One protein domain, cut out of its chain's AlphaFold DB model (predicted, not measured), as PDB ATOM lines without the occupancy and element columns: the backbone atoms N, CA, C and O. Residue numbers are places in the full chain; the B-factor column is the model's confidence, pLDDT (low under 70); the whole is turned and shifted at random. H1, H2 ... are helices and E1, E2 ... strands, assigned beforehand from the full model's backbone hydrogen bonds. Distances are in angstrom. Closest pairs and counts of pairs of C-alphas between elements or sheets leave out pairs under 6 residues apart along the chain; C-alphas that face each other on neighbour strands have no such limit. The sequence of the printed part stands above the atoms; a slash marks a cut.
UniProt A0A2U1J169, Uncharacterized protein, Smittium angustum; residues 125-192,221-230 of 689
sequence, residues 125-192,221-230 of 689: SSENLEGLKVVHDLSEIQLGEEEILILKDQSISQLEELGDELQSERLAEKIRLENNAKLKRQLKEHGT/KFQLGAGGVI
ATOM      1  N   SER A 125      21.169 -17.289  11.483       79.38
ATOM      2  CA  SER A 125      21.319 -16.425  12.662       79.38
ATOM      3  C   SER A 125      19.945 -16.149  13.285       79.38
ATOM      4  O   SER A 125      18.916 -16.505  12.710       79.38
ATOM      5  N   SER A 126      19.908 -15.490  14.445       79.00
ATOM      6  CA  SER A 126      18.655 -15.031  15.064       79.00
ATOM      7  C   SER A 126      17.910 -13.974  14.236       79.00
ATOM      8  O   SER A 126      16.716 -13.780  14.434       79.00
ATOM      9  N   GLU A 127      18.580 -13.314  13.287       79.56
ATOM     10  CA  GLU A 127      17.957 -12.381  12.335       79.56
ATOM     11  C   GLU A 127      17.005 -13.122  11.382       79.56
ATOM     12  O   GLU A 127      15.941 -12.611  11.053       79.56
ATOM     13  N   ASN A 128      17.319 -14.376  11.031       82.38
ATOM     14  CA  ASN A 128      16.488 -15.216  10.161       82.38
ATOM     15  C   ASN A 128      15.218 -15.760  10.853       82.38
ATOM     16  O   ASN A 128      14.506 -16.558  10.250       82.38
ATOM     17  N   LEU A 129      14.963 -15.394  12.116       81.62
ATOM     18  CA  LEU A 129      13.771 -15.804  12.871       81.62
ATOM     19  C   LEU A 129      12.645 -14.758  12.839       81.62
ATOM     20  O   LEU A 129      11.582 -14.990  13.412       81.62
ATOM     21  N   GLU A 130      12.866 -13.609  12.197       84.44
ATOM     22  CA  GLU A 130      11.858 -12.558  12.052       84.44
ATOM     23  C   GLU A 130      10.647 -13.039  11.233       84.44
ATOM     24  O   GLU A 130      10.792 -13.641  10.171       84.44
ATOM     25  N   GLY A 131       9.438 -12.772  11.731       81.56
ATOM     26  CA  GLY A 131       8.173 -13.116  11.076       81.56
ATOM     27  C   GLY A 131       7.657 -14.537  11.330       81.56
ATOM     28  O   GLY A 131       6.494 -14.807  11.025       81.56
ATOM     29  N   LEU A 132       8.453 -15.433  11.931       87.25
ATOM     30  CA  LEU A 132       7.986 -16.774  12.307       87.25
ATOM     31  C   LEU A 132       6.867 -16.689  13.354       87.25
ATOM     32  O   LEU A 132       6.988 -15.997  14.371       87.25
ATOM     33  N   LYS A 133       5.771 -17.410  13.105       88.88
ATOM     34  CA  LYS A 133       4.599 -17.472  13.991       88.88
ATOM     35  C   LYS A 133       4.827 -18.503  15.092       88.88
ATOM     36  O   LYS A 133       5.323 -19.591  14.817       88.88
ATOM     37  N   VAL A 134       4.417 -18.206  16.322       88.88
ATOM     38  CA  VAL A 134       4.448 -19.149  17.452       88.88
ATOM     39  C   VAL A 134       3.018 -19.475  17.885       88.88
ATOM     40  O   VAL A 134       2.173 -18.589  18.012       88.88
ATOM     41  N   VAL A 135       2.741 -20.766  18.093       88.12
ATOM     42  CA  VAL A 135       1.387 -21.290  18.382       88.12
ATOM     43  C   VAL A 135       0.988 -21.165  19.861       88.12
ATOM     44  O   VAL A 135      -0.196 -21.140  20.185       88.12
ATOM     45  N   HIS A 136       1.957 -21.103  20.775       86.62
ATOM     46  CA  HIS A 136       1.716 -21.102  22.228       86.62
ATOM     47  C   HIS A 136       1.644 -19.691  22.810       86.62
ATOM     48  O   HIS A 136       2.185 -18.757  22.224       86.62
ATOM     49  N   ASP A 137       1.010 -19.523  23.976       85.19
ATOM     50  CA  ASP A 137       0.977 -18.221  24.660       85.19
ATOM     51  C   ASP A 137       2.270 -17.944  25.430       85.19
ATOM     52  O   ASP A 137       2.845 -18.830  26.061       85.19
ATOM     53  N   LEU A 138       2.659 -16.668  25.505       82.19
ATOM     54  CA  LEU A 138       3.762 -16.233  26.373       82.19
ATOM     55  C   LEU A 138       3.489 -16.519  27.855       82.19
ATOM     56  O   LEU A 138       4.413 -16.826  28.597       82.19
ATOM     57  N   SER A 139       2.222 -16.477  28.269       83.44
ATOM     58  CA  SER A 139       1.783 -16.805  29.631       83.44
ATOM     59  C   SER A 139       1.957 -18.286  29.997       83.44
ATOM     60  O   SER A 139       1.932 -18.628  31.179       83.44
ATOM     61  N   GLU A 140       2.108 -19.179  29.011       80.69
ATOM     62  CA  GLU A 140       2.354 -20.608  29.244       80.69
ATOM     63  C   GLU A 140       3.837 -20.909  29.522       80.69
ATOM     64  O   GLU A 140       4.144 -21.904  30.186       80.69
ATOM     65  N   ILE A 141       4.740 -20.041  29.054       82.00
ATOM     66  CA  ILE A 141       6.191 -20.144  29.230       82.00
ATOM     67  C   ILE A 141       6.569 -19.439  30.538       82.00
ATOM     68  O   ILE A 141       6.420 -18.226  30.682       82.00
ATOM     69  N   GLN A 142       7.061 -20.191  31.523       78.12
ATOM     70  CA  GLN A 142       7.417 -19.605  32.817       78.12
ATOM     71  C   GLN A 142       8.690 -18.756  32.706       78.12
ATOM     72  O   GLN A 142       9.678 -19.161  32.098       78.12
ATOM     73  N   LEU A 143       8.689 -17.581  33.342       77.88
ATOM     74  CA  LEU A 143       9.842 -16.676  33.383       77.88
ATOM     75  C   LEU A 143      11.064 -17.372  34.008       77.88
ATOM     76  O   LEU A 143      11.123 -17.562  35.223       77.88
ATOM     77  N   GLY A 144      12.045 -17.710  33.168       78.06
ATOM     78  CA  GLY A 144      13.266 -18.426  33.554       78.06
ATOM     79  C   GLY A 144      13.316 -19.902  33.139       78.06
ATOM     80  O   GLY A 144      14.333 -20.541  33.394       78.06
ATOM     81  N   GLU A 145      12.274 -20.444  32.499       79.88
ATOM     82  CA  GLU A 145      12.354 -21.713  31.761       79.88
ATOM     83  C   GLU A 145      12.844 -21.453  30.322       79.88
ATOM     84  O   GLU A 145      12.333 -20.572  29.630       79.88
ATOM     85  N   GLU A 146      13.835 -22.223  29.864       83.44
ATOM     86  CA  GLU A 146      14.251 -22.263  28.457       83.44
ATOM     87  C   GLU A 146      13.418 -23.330  27.728       83.44
ATOM     88  O   GLU A 146      13.465 -24.512  28.075       83.44
ATOM     89  N   GLU A 147      12.640 -22.921  26.723       85.44
ATOM     90  CA  GLU A 147      11.736 -23.792  25.963       85.44
ATOM     91  C   GLU A 147      12.247 -23.955  24.523       85.44
ATOM     92  O   GLU A 147      12.478 -22.968  23.824       85.44
ATOM     93  N   ILE A 148      12.405 -25.198  24.058       89.81
ATOM     94  CA  ILE A 148      12.804 -25.479  22.672       89.81
ATOM     95  C   ILE A 148      11.561 -25.423  21.777       89.81
ATOM     96  O   ILE A 148      10.596 -26.157  21.992       89.81
ATOM     97  N   LEU A 149      11.605 -24.565  20.758       88.38
ATOM     98  CA  LEU A 149      10.585 -24.473  19.716       88.38
ATOM     99  C   LEU A 149      11.039 -25.248  18.474       88.38
ATOM    100  O   LEU A 149      12.177 -25.106  18.026       88.38
ATOM    101  N   ILE A 150      10.140 -26.059  17.926       91.50
ATOM    102  CA  ILE A 150      10.343 -26.906  16.745       91.50
ATOM    103  C   ILE A 150       9.317 -26.477  15.685       91.50
ATOM    104  O   ILE A 150       8.273 -25.922  16.027       91.50
ATOM    105  N   LEU A 151       9.600 -26.699  14.400       91.25
ATOM    106  CA  LEU A 151       8.601 -26.507  13.344       91.25
ATOM    107  C   LEU A 151       7.388 -27.418  13.587       91.25
ATOM    108  O   LEU A 151       7.537 -28.607  13.875       91.25
ATOM    109  N   LYS A 152       6.191 -26.846  13.480       90.50
ATOM    110  CA  LYS A 152       4.917 -27.561  13.552       90.50
ATOM    111  C   LYS A 152       4.763 -28.457  12.323       90.50
ATOM    112  O   LYS A 152       5.009 -28.022  11.203       90.50
ATOM    113  N   ASP A 153       4.298 -29.685  12.531       90.12
ATOM    114  CA  ASP A 153       3.954 -30.587  11.433       90.12
ATOM    115  C   ASP A 153       2.734 -30.046  10.658       90.12
ATOM    116  O   ASP A 153       1.655 -29.839  11.229       90.12
ATOM    117  N   GLN A 154       2.928 -29.757   9.370       86.25
ATOM    118  CA  GLN A 154       1.951 -29.167   8.453       86.25
ATOM    119  C   GLN A 154       2.108 -29.799   7.066       86.25
ATOM    120  O   GLN A 154       3.217 -30.065   6.602       86.25
ATOM    121  N   SER A 155       0.994 -30.000   6.357       89.56
ATOM    122  CA  SER A 155       1.061 -30.410   4.951       89.56
ATOM    123  C   SER A 155       1.585 -29.268   4.072       89.56
ATOM    124  O   SER A 155       1.337 -28.098   4.354       89.56
ATOM    125  N   ILE A 156       2.261 -29.600   2.967       88.50
ATOM    126  CA  ILE A 156       2.891 -28.612   2.067       88.50
ATOM    127  C   ILE A 156       1.885 -27.545   1.596       88.50
ATOM    128  O   ILE A 156       2.208 -26.362   1.578       88.50
ATOM    129  N   SER A 157       0.640 -27.933   1.298       85.06
ATOM    130  CA  SER A 157      -0.418 -26.994   0.898       85.06
ATOM    131  C   SER A 157      -0.848 -26.033   2.016       85.06
ATOM    132  O   SER A 157      -1.198 -24.896   1.728       85.06
ATOM    133  N   GLN A 158      -0.807 -26.461   3.284       81.38
ATOM    134  CA  GLN A 158      -1.057 -25.580   4.436       81.38
ATOM    135  C   GLN A 158       0.128 -24.646   4.690       81.38
ATOM    136  O   GLN A 158      -0.074 -23.506   5.095       81.38
ATOM    137  N   LEU A 159       1.353 -25.108   4.432       83.25
ATOM    138  CA  LEU A 159       2.574 -24.319   4.579       83.25
ATOM    139  C   LEU A 159       2.639 -23.179   3.543       83.25
ATOM    140  O   LEU A 159       3.065 -22.077   3.879       83.25
ATOM    141  N   GLU A 160       2.129 -23.393   2.323       81.38
ATOM    142  CA  GLU A 160       1.957 -22.329   1.314       81.38
ATOM    143  C   GLU A 160       0.931 -21.247   1.722       81.38
ATOM    144  O   GLU A 160       1.063 -20.098   1.299       81.38
ATOM    145  N   GLU A 161      -0.075 -21.583   2.538       83.25
ATOM    146  CA  GLU A 161      -1.148 -20.665   2.960       83.25
ATOM    147  C   GLU A 161      -0.850 -19.958   4.297       83.25
ATOM    148  O   GLU A 161      -1.027 -18.744   4.426       83.25
ATOM    149  N   LEU A 162      -0.394 -20.707   5.303       76.06
ATOM    150  CA  LEU A 162      -0.195 -20.222   6.672       76.06
ATOM    151  C   LEU A 162       1.255 -19.804   6.958       76.06
ATOM    152  O   LEU A 162       1.470 -18.972   7.847       76.06
ATOM    153  N   GLY A 163       2.225 -20.314   6.195       83.25
ATOM    154  CA  GLY A 163       3.657 -20.161   6.459       83.25
ATOM    155  C   GLY A 163       4.153 -20.999   7.643       83.25
ATOM    156  O   GLY A 163       3.368 -21.615   8.364       83.25
ATOM    157  N   ASP A 164       5.471 -20.990   7.847       85.94
ATOM    158  CA  ASP A 164       6.137 -21.768   8.896       85.94
ATOM    159  C   ASP A 164       5.682 -21.349  10.310       85.94
ATOM    160  O   ASP A 164       5.848 -20.200  10.742       85.94
ATOM    161  N   GLU A 165       5.145 -22.312  11.062       89.00
ATOM    162  CA  GLU A 165       4.746 -22.154  12.463       89.00
ATOM    163  C   GLU A 165       5.691 -22.900  13.417       89.00
ATOM    164  O   GLU A 165       6.113 -24.029  13.164       89.00
ATOM    165  N   LEU A 166       5.978 -22.289  14.567       89.69
ATOM    166  CA  LEU A 166       6.796 -22.842  15.642       89.69
ATOM    167  C   LEU A 166       5.943 -23.297  16.833       89.69
ATOM    168  O   LEU A 166       5.065 -22.580  17.324       89.69
ATOM    169  N   GLN A 167       6.259 -24.482  17.351       90.44
ATOM    170  CA  GLN A 167       5.562 -25.131  18.452       90.44
ATOM    171  C   GLN A 167       6.565 -25.797  19.416       90.44
ATOM    172  O   GLN A 167       7.478 -26.499  18.993       90.44
ATOM    173  N   SER A 168       6.388 -25.614  20.730       91.19
ATOM    174  CA  SER A 168       7.017 -26.500  21.728       91.19
ATOM    175  C   SER A 168       6.239 -27.812  21.795       91.19
ATOM    176  O   SER A 168       5.017 -27.798  21.982       91.19
ATOM    177  N   GLU A 169       6.947 -28.934  21.701       90.00
ATOM    178  CA  GLU A 169       6.390 -30.277  21.871       90.00
ATOM    179  C   GLU A 169       5.795 -30.466  23.279       90.00
ATOM    180  O   GLU A 169       4.650 -30.897  23.413       90.00
ATOM    181  N   ARG A 170       6.504 -30.027  24.330       90.50
ATOM    182  CA  ARG A 170       6.069 -30.118  25.738       90.50
ATOM    183  C   ARG A 170       4.740 -29.401  25.982       90.50
ATOM    184  O   ARG A 170       3.843 -29.946  26.628       90.50
ATOM    185  N   LEU A 171       4.611 -28.172  25.480       87.50
ATOM    186  CA  LEU A 171       3.381 -27.389  25.617       87.50
ATOM    187  C   LEU A 171       2.255 -27.972  24.744       87.50
ATOM    188  O   LEU A 171       1.120 -28.081  25.205       87.50
ATOM    189  N   ALA A 172       2.567 -28.465  23.540       88.00
ATOM    190  CA  ALA A 172       1.594 -29.138  22.677       88.00
ATOM    191  C   ALA A 172       1.030 -30.420  23.313       88.00
ATOM    192  O   ALA A 172      -0.184 -30.639  23.293       88.00
ATOM    193  N   GLU A 173       1.879 -31.254  23.920       86.94
ATOM    194  CA  GLU A 173       1.448 -32.427  24.682       86.94
ATOM    195  C   GLU A 173       0.583 -32.041  25.884       86.94
ATOM    196  O   GLU A 173      -0.465 -32.652  26.100       86.94
ATOM    197  N   LYS A 174       0.969 -31.004  26.638       88.38
ATOM    198  CA  LYS A 174       0.191 -30.501  27.777       88.38
ATOM    199  C   LYS A 174      -1.215 -30.062  27.347       88.38
ATOM    200  O   LYS A 174      -2.189 -30.542  27.925       88.38
ATOM    201  N   ILE A 175      -1.334 -29.238  26.302       85.81
ATOM    202  CA  ILE A 175      -2.626 -28.792  25.748       85.81
ATOM    203  C   ILE A 175      -3.452 -29.999  25.275       85.81
ATOM    204  O   ILE A 175      -4.625 -30.134  25.635       85.81
ATOM    205  N   ARG A 176      -2.842 -30.941  24.539       84.81
ATOM    206  CA  ARG A 176      -3.500 -32.189  24.105       84.81
ATOM    207  C   ARG A 176      -3.991 -33.023  25.293       84.81
ATOM    208  O   ARG A 176      -5.088 -33.577  25.229       84.81
ATOM    209  N   LEU A 177      -3.221 -33.137  26.375       84.31
ATOM    210  CA  LEU A 177      -3.603 -33.887  27.578       84.31
ATOM    211  C   LEU A 177      -4.723 -33.197  28.361       84.31
ATOM    212  O   LEU A 177      -5.659 -33.876  28.788       84.31
ATOM    213  N   GLU A 178      -4.671 -31.874  28.514       86.38
ATOM    214  CA  GLU A 178      -5.730 -31.095  29.161       86.38
ATOM    215  C   GLU A 178      -7.038 -31.169  28.370       86.38
ATOM    216  O   GLU A 178      -8.081 -31.464  28.955       86.38
ATOM    217  N   ASN A 179      -6.994 -31.027  27.044       82.50
ATOM    218  CA  ASN A 179      -8.173 -31.169  26.191       82.50
ATOM    219  C   ASN A 179      -8.732 -32.601  26.241       82.50
ATOM    220  O   ASN A 179      -9.923 -32.787  26.480       82.50
ATOM    221  N   ASN A 180      -7.886 -33.635  26.183       81.94
ATOM    222  CA  ASN A 180      -8.322 -35.019  26.402       81.94
ATOM    223  C   ASN A 180      -8.909 -35.263  27.808       81.94
ATOM    224  O   ASN A 180      -9.765 -36.137  27.975       81.94
ATOM    225  N   ALA A 181      -8.470 -34.526  28.831       87.25
ATOM    226  CA  ALA A 181      -9.039 -34.592  30.174       87.25
ATOM    227  C   ALA A 181     -10.387 -33.855  30.273       87.25
ATOM    228  O   ALA A 181     -11.303 -34.394  30.895       87.25
ATOM    229  N   LYS A 182     -10.537 -32.685  29.630       84.06
ATOM    230  CA  LYS A 182     -11.815 -31.963  29.478       84.06
ATOM    231  C   LYS A 182     -12.844 -32.844  28.766       84.06
ATOM    232  O   LYS A 182     -13.881 -33.132  29.353       84.06
ATOM    233  N   LEU A 183     -12.491 -33.409  27.606       76.31
ATOM    234  CA  LEU A 183     -13.335 -34.341  26.847       76.31
ATOM    235  C   LEU A 183     -13.775 -35.550  27.689       76.31
ATOM    236  O   LEU A 183     -14.938 -35.940  27.659       76.31
ATOM    237  N   LYS A 184     -12.879 -36.133  28.500       81.81
ATOM    238  CA  LYS A 184     -13.227 -37.244  29.412       81.81
ATOM    239  C   LYS A 184     -14.128 -36.828  30.579       81.81
ATOM    240  O   LYS A 184     -14.874 -37.675  31.070       81.81
ATOM    241  N   ARG A 185     -14.057 -35.576  31.048       82.88
ATOM    242  CA  ARG A 185     -14.984 -35.027  32.057       82.88
ATOM    243  C   ARG A 185     -16.353 -34.774  31.434       82.88
ATOM    244  O   ARG A 185     -17.325 -35.346  31.910       82.88
ATOM    245  N   GLN A 186     -16.402 -34.074  30.302       74.88
ATOM    246  CA  GLN A 186     -17.631 -33.806  29.552       74.88
ATOM    247  C   GLN A 186     -18.350 -35.098  29.138       74.88
ATOM    248  O   GLN A 186     -19.540 -35.224  29.381       74.88
ATOM    249  N   LEU A 187     -17.642 -36.118  28.635       73.00
ATOM    250  CA  LEU A 187     -18.227 -37.434  28.318       73.00
ATOM    251  C   LEU A 187     -18.802 -38.153  29.561       73.00
ATOM    252  O   LEU A 187     -19.727 -38.956  29.456       73.00
ATOM    253  N   LYS A 188     -18.258 -37.882  30.753       74.25
ATOM    254  CA  LYS A 188     -18.759 -38.425  32.024       74.25
ATOM    255  C   LYS A 188     -19.954 -37.629  32.570       74.25
ATOM    256  O   LYS A 188     -20.788 -38.207  33.260       74.25
ATOM    257  N   GLU A 189     -20.019 -36.332  32.285       70.75
ATOM    258  CA  GLU A 189     -21.064 -35.406  32.745       70.75
ATOM    259  C   GLU A 189     -22.288 -35.392  31.813       70.75
ATOM    260  O   GLU A 189     -23.416 -35.354  32.295       70.75
ATOM    261  N   HIS A 190     -22.076 -35.499  30.498       64.38
ATOM    262  CA  HIS A 190     -23.108 -35.399  29.457       64.38
ATOM    263  C   HIS A 190     -23.464 -36.732  28.772       64.38
ATOM    264  O   HIS A 190     -24.411 -36.783  27.995       64.38
ATOM    265  N   GLY A 191     -22.753 -37.824  29.066       59.62
ATOM    266  CA  GLY A 191     -23.041 -39.143  28.499       59.62
ATOM    267  C   GLY A 191     -22.364 -39.416  27.151       59.62
ATOM    268  O   GLY A 191     -21.425 -38.735  26.743       59.62
ATOM    269  N   THR A 192     -22.780 -40.496  26.487       53.78
ATOM    270  CA  THR A 192     -22.060 -41.069  25.339       53.78
ATOM    271  C   THR A 192     -22.271 -40.291  24.045       53.78
ATOM    272  O   THR A 192     -23.384 -40.239  23.530       53.78
ATOM    273  N   LYS A 221      -0.698 -17.185  17.992       71.50
ATOM    274  CA  LYS A 221      -0.871 -16.227  19.092       71.50
ATOM    275  C   LYS A 221       0.092 -15.039  19.049       71.50
ATOM    276  O   LYS A 221      -0.278 -13.944  19.464       71.50
ATOM    277  N   PHE A 222       1.313 -15.217  18.536       82.38
ATOM    278  CA  PHE A 222       2.238 -14.103  18.279       82.38
ATOM    279  C   PHE A 222       3.261 -14.409  17.172       82.38
ATOM    280  O   PHE A 222       3.474 -15.559  16.793       82.38
ATOM    281  N   GLN A 223       3.913 -13.361  16.658       86.25
ATOM    282  CA  GLN A 223       5.019 -13.437  15.694       86.25
ATOM    283  C   GLN A 223       6.332 -12.983  16.343       86.25
ATOM    284  O   GLN A 223       6.338 -12.077  17.181       86.25
ATOM    285  N   LEU A 224       7.447 -13.604  15.958       85.44
ATOM    286  CA  LEU A 224       8.787 -13.196  16.377       85.44
ATOM    287  C   LEU A 224       9.235 -11.937  15.619       85.44
ATOM    288  O   LEU A 224       9.091 -11.849  14.401       85.44
ATOM    289  N   GLY A 225       9.795 -10.962  16.338       83.31
ATOM    290  CA  GLY A 225      10.388  -9.766  15.738       83.31
ATOM    291  C   GLY A 225      11.837  -9.977  15.287       83.31
ATOM    292  O   GLY A 225      12.429 -11.038  15.509       83.31
ATOM    293  N   ALA A 226      12.424  -8.933  14.696       78.62
ATOM    294  CA  ALA A 226      13.831  -8.887  14.305       78.62
ATOM    295  C   ALA A 226      14.764  -9.396  15.422       78.62
ATOM    296  O   ALA A 226      14.711  -8.936  16.567       78.62
ATOM    297  N   GLY A 227      15.623 -10.364  15.090       75.69
ATOM    298  CA  GLY A 227      16.556 -10.972  16.045       75.69
ATOM    299  C   GLY A 227      15.928 -11.967  17.033       75.69
ATOM    300  O   GLY A 227      16.585 -12.324  18.009       75.69
ATOM    301  N   GLY A 228      14.678 -12.399  16.823       72.44
ATOM    302  CA  GLY A 228      13.974 -13.344  17.701       72.44
ATOM    303  C   GLY A 228      13.469 -12.732  19.015       72.44
ATOM    304  O   GLY A 228      13.118 -13.464  19.940       72.44
ATOM    305  N   VAL A 229      13.443 -11.398  19.119       77.50
ATOM    306  CA  VAL A 229      12.975 -10.670  20.308       77.50
ATOM    307  C   VAL A 229      11.515 -10.255  20.129       77.50
ATOM    308  O   VAL A 229      11.095  -9.823  19.057       77.50
ATOM    309  N   ILE A 230      10.735 -10.359  21.203       73.50
ATOM    310  CA  ILE A 230       9.311 -10.016  21.218       73.50
ATOM    311  C   ILE A 230       9.135  -8.692  21.963       73.50
ATOM    312  O   ILE A 230       9.558  -8.553  23.113       73.50
TER     313      ILE A 230
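This is residues 125 to 192 and 221 to 230 of the 689 residues of an uncharacterized protein of Smittium angustum (UniProt A0A2U1J169). A small body made mostly of loops, with short strand E1 in it, sends out one long helical arm, residues 176 to 190 of H3; most of short H2, residues 156 to 161, sticks out elsewhere. The 78 printed residues run H1, H2, E1, H3, mostly helix, with 36 residues in named elements. The whole is loose, radius of gyration of the C-alphas 15.9 A, and flat, spanning 51 by 36 by 16 A.

H1 is residues 126 to 129, from C-alpha 126 at (18.655, -15.031, 15.064). H2 is residues 156 to 162, 10.1 A long, and E1 165 to 167. H3, residues 169 to 190, runs 30.9 A to C-alpha 190 at (-23.108, -35.399, 29.457).

The three helices are apart from one another. E1 pairs with no named strand, but its residues 166 to 167 pair antiparallel with residues 150 to 151. E1 meets H2 and H3 only through their tight links. Every O i to N i+4 pair is within hydrogen-bond range in H3, 2 of 3 in H2; H1 is too short for one.

C-alphas 125 and 191, the farthest apart, are 52.3 A apart. The link from H1 to H2 is long. Residues 193 to 220 are not printed, a 33.2 A gap between C-alphas 192 and 221. Residues 190 to 192 have pLDDT under 70.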